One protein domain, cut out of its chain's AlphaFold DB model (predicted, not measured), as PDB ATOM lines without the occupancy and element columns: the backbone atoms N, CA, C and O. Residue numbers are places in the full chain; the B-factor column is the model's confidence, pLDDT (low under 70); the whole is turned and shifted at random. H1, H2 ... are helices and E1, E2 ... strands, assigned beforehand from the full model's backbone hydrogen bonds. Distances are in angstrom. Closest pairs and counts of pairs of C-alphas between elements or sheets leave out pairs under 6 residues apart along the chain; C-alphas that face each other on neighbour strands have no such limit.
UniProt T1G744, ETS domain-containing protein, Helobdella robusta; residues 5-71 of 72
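What this domain is: This is residues 5 to 71 of the 72 residues of the protein "ETS domain-containing protein" of Helobdella robusta (UniProt T1G744). Three helices set at steep angles to one another make a triangle, with a small two-stranded hairpin, E1 and E2, packed on one of them, H1. H2 and H3 meet near their first residues as an L, and H1 begins close to both, its later residues packing on E1. The printed part has 67 residues with three named helices and two named strands, in the order H1, E1, E2, H2, H3; the sheet, in the order E1 - E2, is antiparallel, and the class is mixed, helices and strands. The whole is compact, with a radius of gyration of the C-alphas of 11.8 A and spans of 32 by 30 by 17 A.

Where its parts are: H1 is residues 5 to 14, 14.5 A from first to last C-alpha; C-alpha 5 is at (-18.155, -24.908, -32.700). E1 is residues 24 to 28, 12.3 A long, with C-alpha 24 at (-16.072, -36.021, -39.109). E2 is residues 33 to 36, 10.5 A long. H2 is residues 39 to 50, 16.4 A long. H3, the longest helix by residues, is residues 57 to 69, 17.9 A long, and its C-alpha 69 is at (-13.171, -26.337, -20.675).

How they stand to each other: H1 and E1 have 4 pairs of C-alphas within 8 A, the closest being those of Leu 12 and Gln 25, 6.2 A apart. H1 and E2 are near each other, with 6 pairs of C-alphas within 10 A. E1 and E2 form a hairpin, antiparallel, with 155 degrees between their directions; N 25 and O 35 are 3.0 A apart and N 33 and O 28 are 2.8 A apart, both within hydrogen-bond range. The closest C-alphas of E2 and H2 are those of Ile 36 and Val 42, 7.6 A apart. H1 and H2 are close but not clearly touching, closest at the C-alphas of Phe 7 and Trp 46, 7.6 A; they run opposite ways at a steep tilt of 68 degrees, only just short of about perpendicular. H1 and H3 are close but not clearly touching, closest at the C-alphas of Trp 5 and Leu 64, 7.7 A. H2 touches H3 with residues 39 to 43 alone, and H3 touches H2 with residues 57 to 60 alone; the closest C-alphas are those of Ala 43 and Phe 57, 5.0 A, and their lines are about perpendicular at 83 degrees. H3 is apart from E1 and from E2. In H1, H2 and H3 every O i to N i+4 pair is within hydrogen-bond range.

The domain as a whole: The two C-alphas farthest apart are those of Glu 30 and Asp 53, 34.0 A. The printed part has no cut, and no link is long: E1 to E2 and E2 to H2 are tight, while H1 to E1, with 9 residues, and H2 to H3, with 6, are short. The mean pLDDT of the printed part is 80.6; it is under 70 at residues 16 to 19, residue 21 and residues 66 to 71.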
ATOM      1  N   TRP A   5     -17.035 -24.006 -32.992       82.12
ATOM      2  CA  TRP A   5     -18.155 -24.908 -32.700       82.12
ATOM      3  C   TRP A   5     -19.251 -24.862 -33.782       82.12
ATOM      4  O   TRP A   5     -19.680 -25.905 -34.264       82.12
ATOM      5  N   LYS A   6     -19.626 -23.664 -34.264       84.19
ATOM      6  CA  LYS A   6     -20.608 -23.503 -35.358       84.19
ATOM      7  C   LYS A   6     -20.129 -24.168 -36.649       84.19
ATOM      8  O   LYS A   6     -20.929 -24.739 -37.385       84.19
ATOM      9  N   PHE A   7     -18.829 -24.089 -36.924       87.81
ATOM     10  CA  PHE A   7     -18.218 -24.743 -38.075       87.81
ATOM     11  C   PHE A   7     -18.217 -26.270 -37.935       87.81
ATOM     12  O   PHE A   7     -18.617 -26.951 -38.876       87.81
ATOM     13  N   MET A   8     -17.882 -26.804 -36.757       87.12
ATOM     14  CA  MET A   8     -17.953 -28.247 -36.488       87.12
ATOM     15  C   MET A   8     -19.378 -28.781 -36.683       87.12
ATOM     16  O   MET A   8     -19.573 -29.760 -37.401       87.12
ATOM     17  N   CYS A   9     -20.395 -28.087 -36.153       86.81
ATOM     18  CA  CYS A   9     -21.799 -28.447 -36.374       86.81
ATOM     19  C   CYS A   9     -22.188 -28.423 -37.861       86.81
ATOM     20  O   CYS A   9     -22.987 -29.246 -38.304       86.81
ATOM     21  N   ARG A  10     -21.644 -27.484 -38.647       88.06
ATOM     22  CA  ARG A  10     -21.893 -27.419 -40.095       88.06
ATOM     23  C   ARG A  10     -21.290 -28.621 -40.821       88.06
ATOM     24  O   ARG A  10     -21.981 -29.208 -41.649       88.06
ATOM     25  N   LEU A  11     -20.058 -29.009 -40.489       87.75
ATOM     26  CA  LEU A  11     -19.434 -30.202 -41.068       87.75
ATOM     27  C   LEU A  11     -20.230 -31.473 -40.732       87.75
ATOM     28  O   LEU A  11     -20.489 -32.288 -41.611       87.75
ATOM     29  N   LEU A  12     -20.703 -31.593 -39.492       86.56
ATOM     30  CA  LEU A  12     -21.529 -32.713 -39.028       86.56
ATOM     31  C   LEU A  12     -22.925 -32.785 -39.663       86.56
ATOM     32  O   LEU A  12     -23.543 -33.846 -39.673       86.56
ATOM     33  N   LYS A  13     -23.453 -31.669 -40.178       85.00
ATOM     34  CA  LYS A  13     -24.686 -31.671 -40.982       85.00
ATOM     35  C   LYS A  13     -24.425 -32.145 -42.412       85.00
ATOM     36  O   LYS A  13     -25.286 -32.789 -42.998       85.00
ATOM     37  N   GLN A  14     -23.248 -31.841 -42.961       79.62
ATOM     38  CA  GLN A  14     -22.856 -32.235 -44.319       79.62
ATOM     39  C   GLN A  14     -22.309 -33.670 -44.409       79.62
ATOM     40  O   GLN A  14     -22.324 -34.255 -45.492       79.62
ATOM     41  N   SER A  15     -21.866 -34.268 -43.296       70.81
ATOM     42  CA  SER A  15     -21.422 -35.671 -43.256       70.81
ATOM     43  C   SER A  15     -22.532 -36.676 -43.584       70.81
ATOM     44  O   SER A  15     -22.234 -37.788 -44.004       70.81
ATOM     45  N   CYS A  16     -23.803 -36.278 -43.498       64.81
ATOM     46  CA  CYS A  16     -24.975 -37.126 -43.730       64.81
ATOM     47  C   CYS A  16     -25.293 -37.401 -45.224       64.81
ATOM     48  O   CYS A  16     -26.460 -37.578 -45.569       64.81
ATOM     49  N   GLY A  17     -24.299 -37.417 -46.127       60.19
ATOM     50  CA  GLY A  17     -24.553 -37.764 -47.538       60.19
ATOM     51  C   GLY A  17     -23.504 -37.389 -48.595       60.19
ATOM     52  O   GLY A  17     -23.674 -37.778 -49.744       60.19
ATOM     53  N   MET A  18     -22.430 -36.654 -48.265       60.97
ATOM     54  CA  MET A  18     -21.447 -36.159 -49.262       60.97
ATOM     55  C   MET A  18     -19.984 -36.592 -49.012       60.97
ATOM     56  O   MET A  18     -19.057 -35.827 -49.273       60.97
ATOM     57  N   GLY A  19     -19.723 -37.783 -48.465       64.31
ATOM     58  CA  GLY A  19     -18.340 -38.276 -48.283       64.31
ATOM     59  C   GLY A  19     -17.526 -37.568 -47.179       64.31
ATOM     60  O   GLY A  19     -16.337 -37.846 -46.997       64.31
ATOM     61  N   ILE A  20     -18.150 -36.636 -46.444       72.56
ATOM     62  CA  ILE A  20     -17.584 -35.948 -45.267       72.56
ATOM     63  C   ILE A  20     -17.621 -36.839 -44.012       72.56
ATOM     64  O   ILE A  20     -16.922 -36.557 -43.039       72.56
ATOM     65  N   ASP A  21     -18.353 -37.952 -44.041       68.81
ATOM     66  CA  ASP A  21     -18.298 -39.030 -43.043       68.81
ATOM     67  C   ASP A  21     -16.856 -39.496 -42.766       68.81
ATOM     68  O   ASP A  21     -16.478 -39.724 -41.617       68.81
ATOM     69  N   LYS A  22     -15.989 -39.493 -43.788       81.88
ATOM     70  CA  LYS A  22     -14.551 -39.805 -43.654       81.88
ATOM     71  C   LYS A  22     -13.719 -38.704 -42.985       81.88
ATOM     72  O   LYS A  22     -12.515 -38.868 -42.793       81.88
ATOM     73  N   VAL A  23     -14.326 -37.566 -42.658       85.69
ATOM     74  CA  VAL A  23     -13.669 -36.388 -42.077       85.69
ATOM     75  C   VAL A  23     -14.137 -36.159 -40.646       85.69
ATOM     76  O   VAL A  23     -13.308 -36.008 -39.746       85.69
ATOM     77  N   ILE A  24     -15.450 -36.173 -40.424       88.69
ATOM     78  CA  ILE A  24     -16.072 -36.021 -39.109       88.69
ATOM     79  C   ILE A  24     -17.424 -36.732 -39.101       88.69
ATOM     80  O   ILE A  24     -18.204 -36.612 -40.046       88.69
ATOM     81  N   GLN A  25     -17.717 -37.452 -38.022       88.31
ATOM     82  CA  GLN A  25     -18.947 -38.230 -37.925       88.31
ATOM     83  C   GLN A  25     -19.525 -38.208 -36.516       88.31
ATOM     84  O   GLN A  25     -18.794 -38.109 -35.529       88.31
ATOM     85  N   TRP A  26     -20.849 -38.326 -36.443       88.50
ATOM     86  CA  TRP A  26     -21.550 -38.557 -35.189       88.50
ATOM     87  C   TRP A  26     -21.208 -39.950 -34.662       88.50
ATOM     88  O   TRP A  26     -21.278 -40.921 -35.410       88.50
ATOM     89  N   GLU A  27     -20.854 -40.037 -33.384       88.38
ATOM     90  CA  GLU A  27     -20.843 -41.312 -32.659       88.38
ATOM     91  C   GLU A  27     -22.164 -41.494 -31.916       88.38
ATOM     92  O   GLU A  27     -22.770 -42.558 -31.971       88.38
ATOM     93  N   ASN A  28     -22.662 -40.421 -31.297       86.00
ATOM     94  CA  ASN A  28     -24.006 -40.351 -30.753       86.00
ATOM     95  C   ASN A  28     -24.580 -38.950 -30.997       86.00
ATOM     96  O   ASN A  28     -24.201 -37.978 -30.345       86.00
ATOM     97  N   LYS A  29     -25.500 -38.848 -31.957       85.44
ATOM     98  CA  LYS A  29     -26.107 -37.573 -32.359       85.44
ATOM     99  C   LYS A  29     -26.999 -36.972 -31.269       85.44
ATOM    100  O   LYS A  29     -27.064 -35.751 -31.168       85.44
ATOM    101  N   GLU A  30     -27.658 -37.804 -30.467       86.62
ATOM    102  CA  GLU A  30     -28.562 -37.364 -29.397       86.62
ATOM    103  C   GLU A  30     -27.786 -36.747 -28.233       86.62
ATOM    104  O   GLU A  30     -28.160 -35.695 -27.724       86.62
ATOM    105  N   LEU A  31     -26.647 -37.349 -27.884       85.56
ATOM    106  CA  LEU A  31     -25.737 -36.844 -26.852       85.56
ATOM    107  C   LEU A  31     -24.772 -35.763 -27.368       85.56
ATOM    108  O   LEU A  31     -23.960 -35.241 -26.608       85.56
ATOM    109  N   GLY A  32     -24.808 -35.446 -28.665       84.62
ATOM    110  CA  GLY A  32     -23.875 -34.502 -29.281       84.62
ATOM    111  C   GLY A  32     -22.426 -35.004 -29.352       84.62
ATOM    112  O   GLY A  32     -21.514 -34.200 -29.549       84.62
ATOM    113  N   ILE A  33     -22.199 -36.315 -29.217       85.00
ATOM    114  CA  ILE A  33     -20.874 -36.937 -29.265       85.00
ATOM    115  C   ILE A  33     -20.504 -37.209 -30.720       85.00
ATOM    116  O   ILE A  33     -21.223 -37.874 -31.472       85.00
ATOM    117  N   PHE A  34     -19.346 -36.707 -31.125       89.19
ATOM    118  CA  PHE A  34     -18.802 -36.905 -32.457       89.19
ATOM    119  C   PHE A  34     -17.306 -37.167 -32.385       89.19
ATOM    120  O   PHE A  34     -16.623 -36.727 -31.460       89.19
ATOM    121  N   ARG A  35     -16.786 -37.806 -33.430       87.31
ATOM    122  CA  ARG A  35     -15.353 -38.019 -33.602       87.31
ATOM    123  C   ARG A  35     -14.853 -37.375 -34.881       87.31
ATOM    124  O   ARG A  35     -15.550 -37.309 -35.896       87.31
ATOM    125  N   ILE A  36     -13.603 -36.937 -34.837       89.25
ATOM    126  CA  ILE A  36     -12.876 -36.459 -36.009       89.25
ATOM    127  C   ILE A  36     -12.151 -37.658 -36.613       89.25
ATOM    128  O   ILE A  36     -11.293 -38.252 -35.969       89.25
ATOM    129  N   VAL A  37     -12.521 -38.022 -37.839       89.81
ATOM    130  CA  VAL A  37     -11.962 -39.177 -38.556       89.81
ATOM    131  C   VAL A  37     -10.696 -38.777 -39.313       89.81
ATOM    132  O   VAL A  37      -9.718 -39.518 -39.320       89.81
ATOM    133  N   ASN A  38     -10.683 -37.578 -39.908       89.00
ATOM    134  CA  ASN A  38      -9.523 -37.043 -40.620       89.00
ATOM    135  C   ASN A  38      -9.156 -35.647 -40.111       89.00
ATOM    136  O   ASN A  38      -9.637 -34.616 -40.592       89.00
ATOM    137  N   SER A  39      -8.243 -35.633 -39.145       88.75
ATOM    138  CA  SER A  39      -7.733 -34.440 -38.470       88.75
ATOM    139  C   SER A  39      -7.134 -33.410 -39.433       88.75
ATOM    140  O   SER A  39      -7.365 -32.208 -39.281       88.75
ATOM    141  N   LYS A  40      -6.401 -33.873 -40.456       87.88
ATOM    142  CA  LYS A  40      -5.785 -33.006 -41.470       87.88
ATOM    143  C   LYS A  40      -6.857 -32.305 -42.299       87.88
ATOM    144  O   LYS A  40      -6.829 -31.083 -42.428       87.88
ATOM    145  N   LYS A  41      -7.849 -33.057 -42.784       88.38
ATOM    146  CA  LYS A  41      -8.918 -32.506 -43.622       88.38
ATOM    147  C   LYS A  41      -9.809 -31.520 -42.866       88.38
ATOM    148  O   LYS A  41     -10.164 -30.482 -43.420       88.38
ATOM    149  N   VAL A  42     -10.120 -31.788 -41.593       89.19
ATOM    150  CA  VAL A  42     -10.845 -30.828 -40.736       89.19
ATOM    151  C   VAL A  42     -10.065 -29.518 -40.589       89.19
ATOM    152  O   VAL A  42     -10.652 -28.440 -40.701       89.19
ATOM    153  N   ALA A  43      -8.748 -29.591 -40.371       88.38
ATOM    154  CA  ALA A  43      -7.905 -28.406 -40.245       88.38
ATOM    155  C   ALA A  43      -7.805 -27.602 -41.551       88.38
ATOM    156  O   ALA A  43      -7.901 -26.378 -41.503       88.38
ATOM    157  N   GLU A  44      -7.680 -28.275 -42.700       87.69
ATOM    158  CA  GLU A  44      -7.706 -27.644 -44.027       87.69
ATOM    159  C   GLU A  44      -9.028 -26.905 -44.269       87.69
ATOM    160  O   GLU A  44      -9.020 -25.723 -44.609       87.69
ATOM    161  N   LEU A  45     -10.169 -27.565 -44.035       88.50
ATOM    162  CA  LEU A  45     -11.495 -26.963 -44.217       88.50
ATOM    163  C   LEU A  45     -11.710 -25.769 -43.277       88.50
ATOM    164  O   LEU A  45     -12.307 -24.762 -43.660       88.50
ATOM    165  N   TRP A  46     -11.206 -25.855 -42.043       87.50
ATOM    166  CA  TRP A  46     -11.258 -24.741 -41.100       87.50
ATOM    167  C   TRP A  46     -10.351 -23.583 -41.524       87.50
ATOM    168  O   TRP A  46     -10.762 -22.422 -41.437       87.50
ATOM    169  N   GLY A  47      -9.146 -23.890 -42.009       87.94
ATOM    170  CA  GLY A  47      -8.210 -22.927 -42.583       87.94
ATOM    171  C   GLY A  47      -8.832 -22.180 -43.756       87.94
ATOM    172  O   GLY A  47      -8.879 -20.953 -43.729       87.94
ATOM    173  N   GLN A  48      -9.434 -22.903 -44.705       86.00
ATOM    174  CA  GLN A  48     -10.188 -22.330 -45.824       86.00
ATOM    175  C   GLN A  48     -11.337 -21.441 -45.336       86.00
ATOM    176  O   GLN A  48     -11.471 -20.296 -45.767       86.00
ATOM    177  N   TYR A  49     -12.126 -21.914 -44.366       85.00
ATOM    178  CA  TYR A  49     -13.229 -21.134 -43.806       85.00
ATOM    179  C   TYR A  49     -12.756 -19.846 -43.122       85.00
ATOM    180  O   TYR A  49     -13.472 -18.846 -43.138       85.00
ATOM    181  N   LYS A  50     -11.563 -19.834 -42.515       82.88
ATOM    182  CA  LYS A  50     -10.960 -18.669 -41.844       82.88
ATOM    183  C   LYS A  50     -10.010 -17.854 -42.731       82.88
ATOM    184  O   LYS A  50      -9.568 -16.816 -42.250       82.88
ATOM    185  N   SER A  51      -9.738 -18.278 -43.966       79.56
ATOM    186  CA  SER A  51      -8.681 -17.720 -44.828       79.56
ATOM    187  C   SER A  51      -7.307 -17.731 -44.141       79.56
ATOM    188  O   SER A  51      -6.600 -16.730 -44.109       79.56
ATOM    189  N   SER A  52      -6.961 -18.854 -43.505       74.88
ATOM    190  CA  SER A  52      -5.704 -19.037 -42.780       74.88
ATOM    191  C   SER A  52      -4.938 -20.241 -43.318       74.88
ATOM    192  O   SER A  52      -5.230 -21.382 -42.957       74.88
ATOM    193  N   ASP A  53      -3.905 -19.972 -44.114       71.06
ATOM    194  CA  ASP A  53      -3.068 -21.007 -44.742       71.06
ATOM    195  C   ASP A  53      -2.138 -21.721 -43.750       71.06
ATOM    196  O   ASP A  53      -1.605 -22.788 -44.032       71.06
ATOM    197  N   ARG A  54      -1.957 -21.163 -42.544       76.00
ATOM    198  CA  ARG A  54      -1.129 -21.750 -41.470       76.00
ATOM    199  C   ARG A  54      -1.934 -22.564 -40.451       76.00
ATOM    200  O   ARG A  54      -1.429 -22.837 -39.350       76.00
ATOM    201  N   MET A  55      -3.192 -22.880 -40.756       80.75
ATOM    202  CA  MET A  55      -4.066 -23.641 -39.868       80.75
ATOM    203  C   MET A  55      -3.709 -25.130 -39.899       80.75
ATOM    204  O   MET A  55      -3.634 -25.738 -40.960       80.75
ATOM    205  N   ASN A  56      -3.519 -25.725 -38.722       85.44
ATOM    206  CA  ASN A  56      -3.283 -27.157 -38.560       85.44
ATOM    207  C   ASN A  56      -4.163 -27.717 -37.433       85.44
ATOM    208  O   ASN A  56      -4.807 -26.969 -36.686       85.44
ATOM    209  N   PHE A  57      -4.209 -29.044 -37.319       81.00
ATOM    210  CA  PHE A  57      -5.075 -29.691 -36.340       81.00
ATOM    211  C   PHE A  57      -4.675 -29.390 -34.892       81.00
ATOM    212  O   PHE A  57      -5.545 -29.301 -34.037       81.00
ATOM    213  N   GLU A  58      -3.394 -29.174 -34.595       81.62
ATOM    214  CA  GLU A  58      -2.940 -28.838 -33.239       81.62
ATOM    215  C   GLU A  58      -3.505 -27.502 -32.748       81.62
ATOM    216  O   GLU A  58      -4.028 -27.405 -31.635       81.62
ATOM    217  N   LYS A  59      -3.473 -26.474 -33.603       83.00
ATOM    218  CA  LYS A  59      -4.073 -25.165 -33.308       83.00
ATOM    219  C   LYS A  59      -5.591 -25.273 -33.172       83.00
ATOM    220  O   LYS A  59      -6.180 -24.677 -32.269       83.00
ATOM    221  N   LEU A  60      -6.220 -26.066 -34.039       82.62
ATOM    222  CA  LEU A  60      -7.657 -26.328 -33.998       82.62
ATOM    223  C   LEU A  60      -8.060 -27.066 -32.711       82.62
ATOM    224  O   LEU A  60      -9.009 -26.661 -32.043       82.62
ATOM    225  N   SER A  61      -7.320 -28.101 -32.313       82.19
ATOM    226  CA  SER A  61      -7.605 -28.908 -31.122       82.19
ATOM    227  C   SER A  61      -7.367 -28.137 -29.825       82.19
ATOM    228  O   SER A  61      -8.048 -28.375 -28.826       82.19
ATOM    229  N   ARG A  62      -6.432 -27.176 -29.816       83.44
ATOM    230  CA  ARG A  62      -6.267 -26.230 -28.703       83.44
ATOM    231  C   ARG A  62      -7.531 -25.391 -28.514       83.44
ATOM    232  O   ARG A  62      -8.044 -25.322 -27.403       83.44
ATOM    233  N   ALA A  63      -8.067 -24.836 -29.601       80.19
ATOM    234  CA  ALA A  63      -9.305 -24.068 -29.567       80.19
ATOM    235  C   ALA A  63     -10.519 -24.930 -29.175       80.19
ATOM    236  O   ALA A  63     -11.345 -24.469 -28.394       80.19
ATOM    237  N   LEU A  64     -10.610 -26.182 -29.645       78.38
ATOM    238  CA  LEU A  64     -11.661 -27.115 -29.209       78.38
ATOM    239  C   LEU A  64     -11.599 -27.380 -27.702       78.38
ATOM    240  O   LEU A  64     -12.625 -27.302 -27.035       78.38
ATOM    241  N   ARG A  65     -10.410 -27.646 -27.150       79.00
ATOM    242  CA  ARG A  65     -10.238 -27.867 -25.704       79.00
ATOM    243  C   ARG A  65     -10.631 -26.650 -24.878       79.00
ATOM    244  O   ARG A  65     -11.268 -26.816 -23.850       79.00
ATOM    245  N   CYS A  66     -10.308 -25.443 -25.342       68.94
ATOM    246  CA  CYS A  66     -10.786 -24.222 -24.693       68.94
ATOM    247  C   CYS A  66     -12.316 -24.129 -24.716       68.94
ATOM    248  O   CYS A  66     -12.895 -23.745 -23.713       68.94
ATOM    249  N   VAL A  67     -12.969 -24.522 -25.816       66.31
ATOM    250  CA  VAL A  67     -14.438 -24.565 -25.888       66.31
ATOM    251  C   VAL A  67     -15.001 -25.560 -24.868       66.31
ATOM    252  O   VAL A  67     -15.892 -25.181 -24.126       66.31
ATOM    253  N   PHE A  68     -14.459 -26.780 -24.766       61.16
ATOM    254  CA  PHE A  68     -14.924 -27.778 -23.790       61.16
ATOM    255  C   PHE A  68     -14.662 -27.381 -22.332       61.16
ATOM    256  O   PHE A  68     -15.550 -27.530 -21.503       61.16
ATOM    257  N   ASN A  69     -13.491 -26.815 -22.024       60.28
ATOM    258  CA  ASN A  69     -13.171 -26.337 -20.675       60.28
ATOM    259  C   ASN A  69     -13.995 -25.119 -20.244       60.28
ATOM    260  O   ASN A  69     -13.984 -24.789 -19.071       60.28
ATOM    261  N   SER A  70     -14.648 -24.410 -21.167       54.06
ATOM    262  CA  SER A  70     -15.578 -23.325 -20.824       54.06
ATOM    263  C   SER A  70     -17.014 -23.811 -20.600       54.06
ATOM    264  O   SER A  70     -17.872 -22.998 -20.268       54.06
ATOM    265  N   PHE A  71     -17.286 -25.101 -20.823       48.34
ATOM    266  CA  PHE A  71     -18.566 -25.758 -20.531       48.34
ATOM    267  C   PHE A  71     -18.482 -26.723 -19.331       48.34
ATOM    268  O   PHE A  71     -19.464 -27.404 -19.039       48.34
TER     269      PHE A  71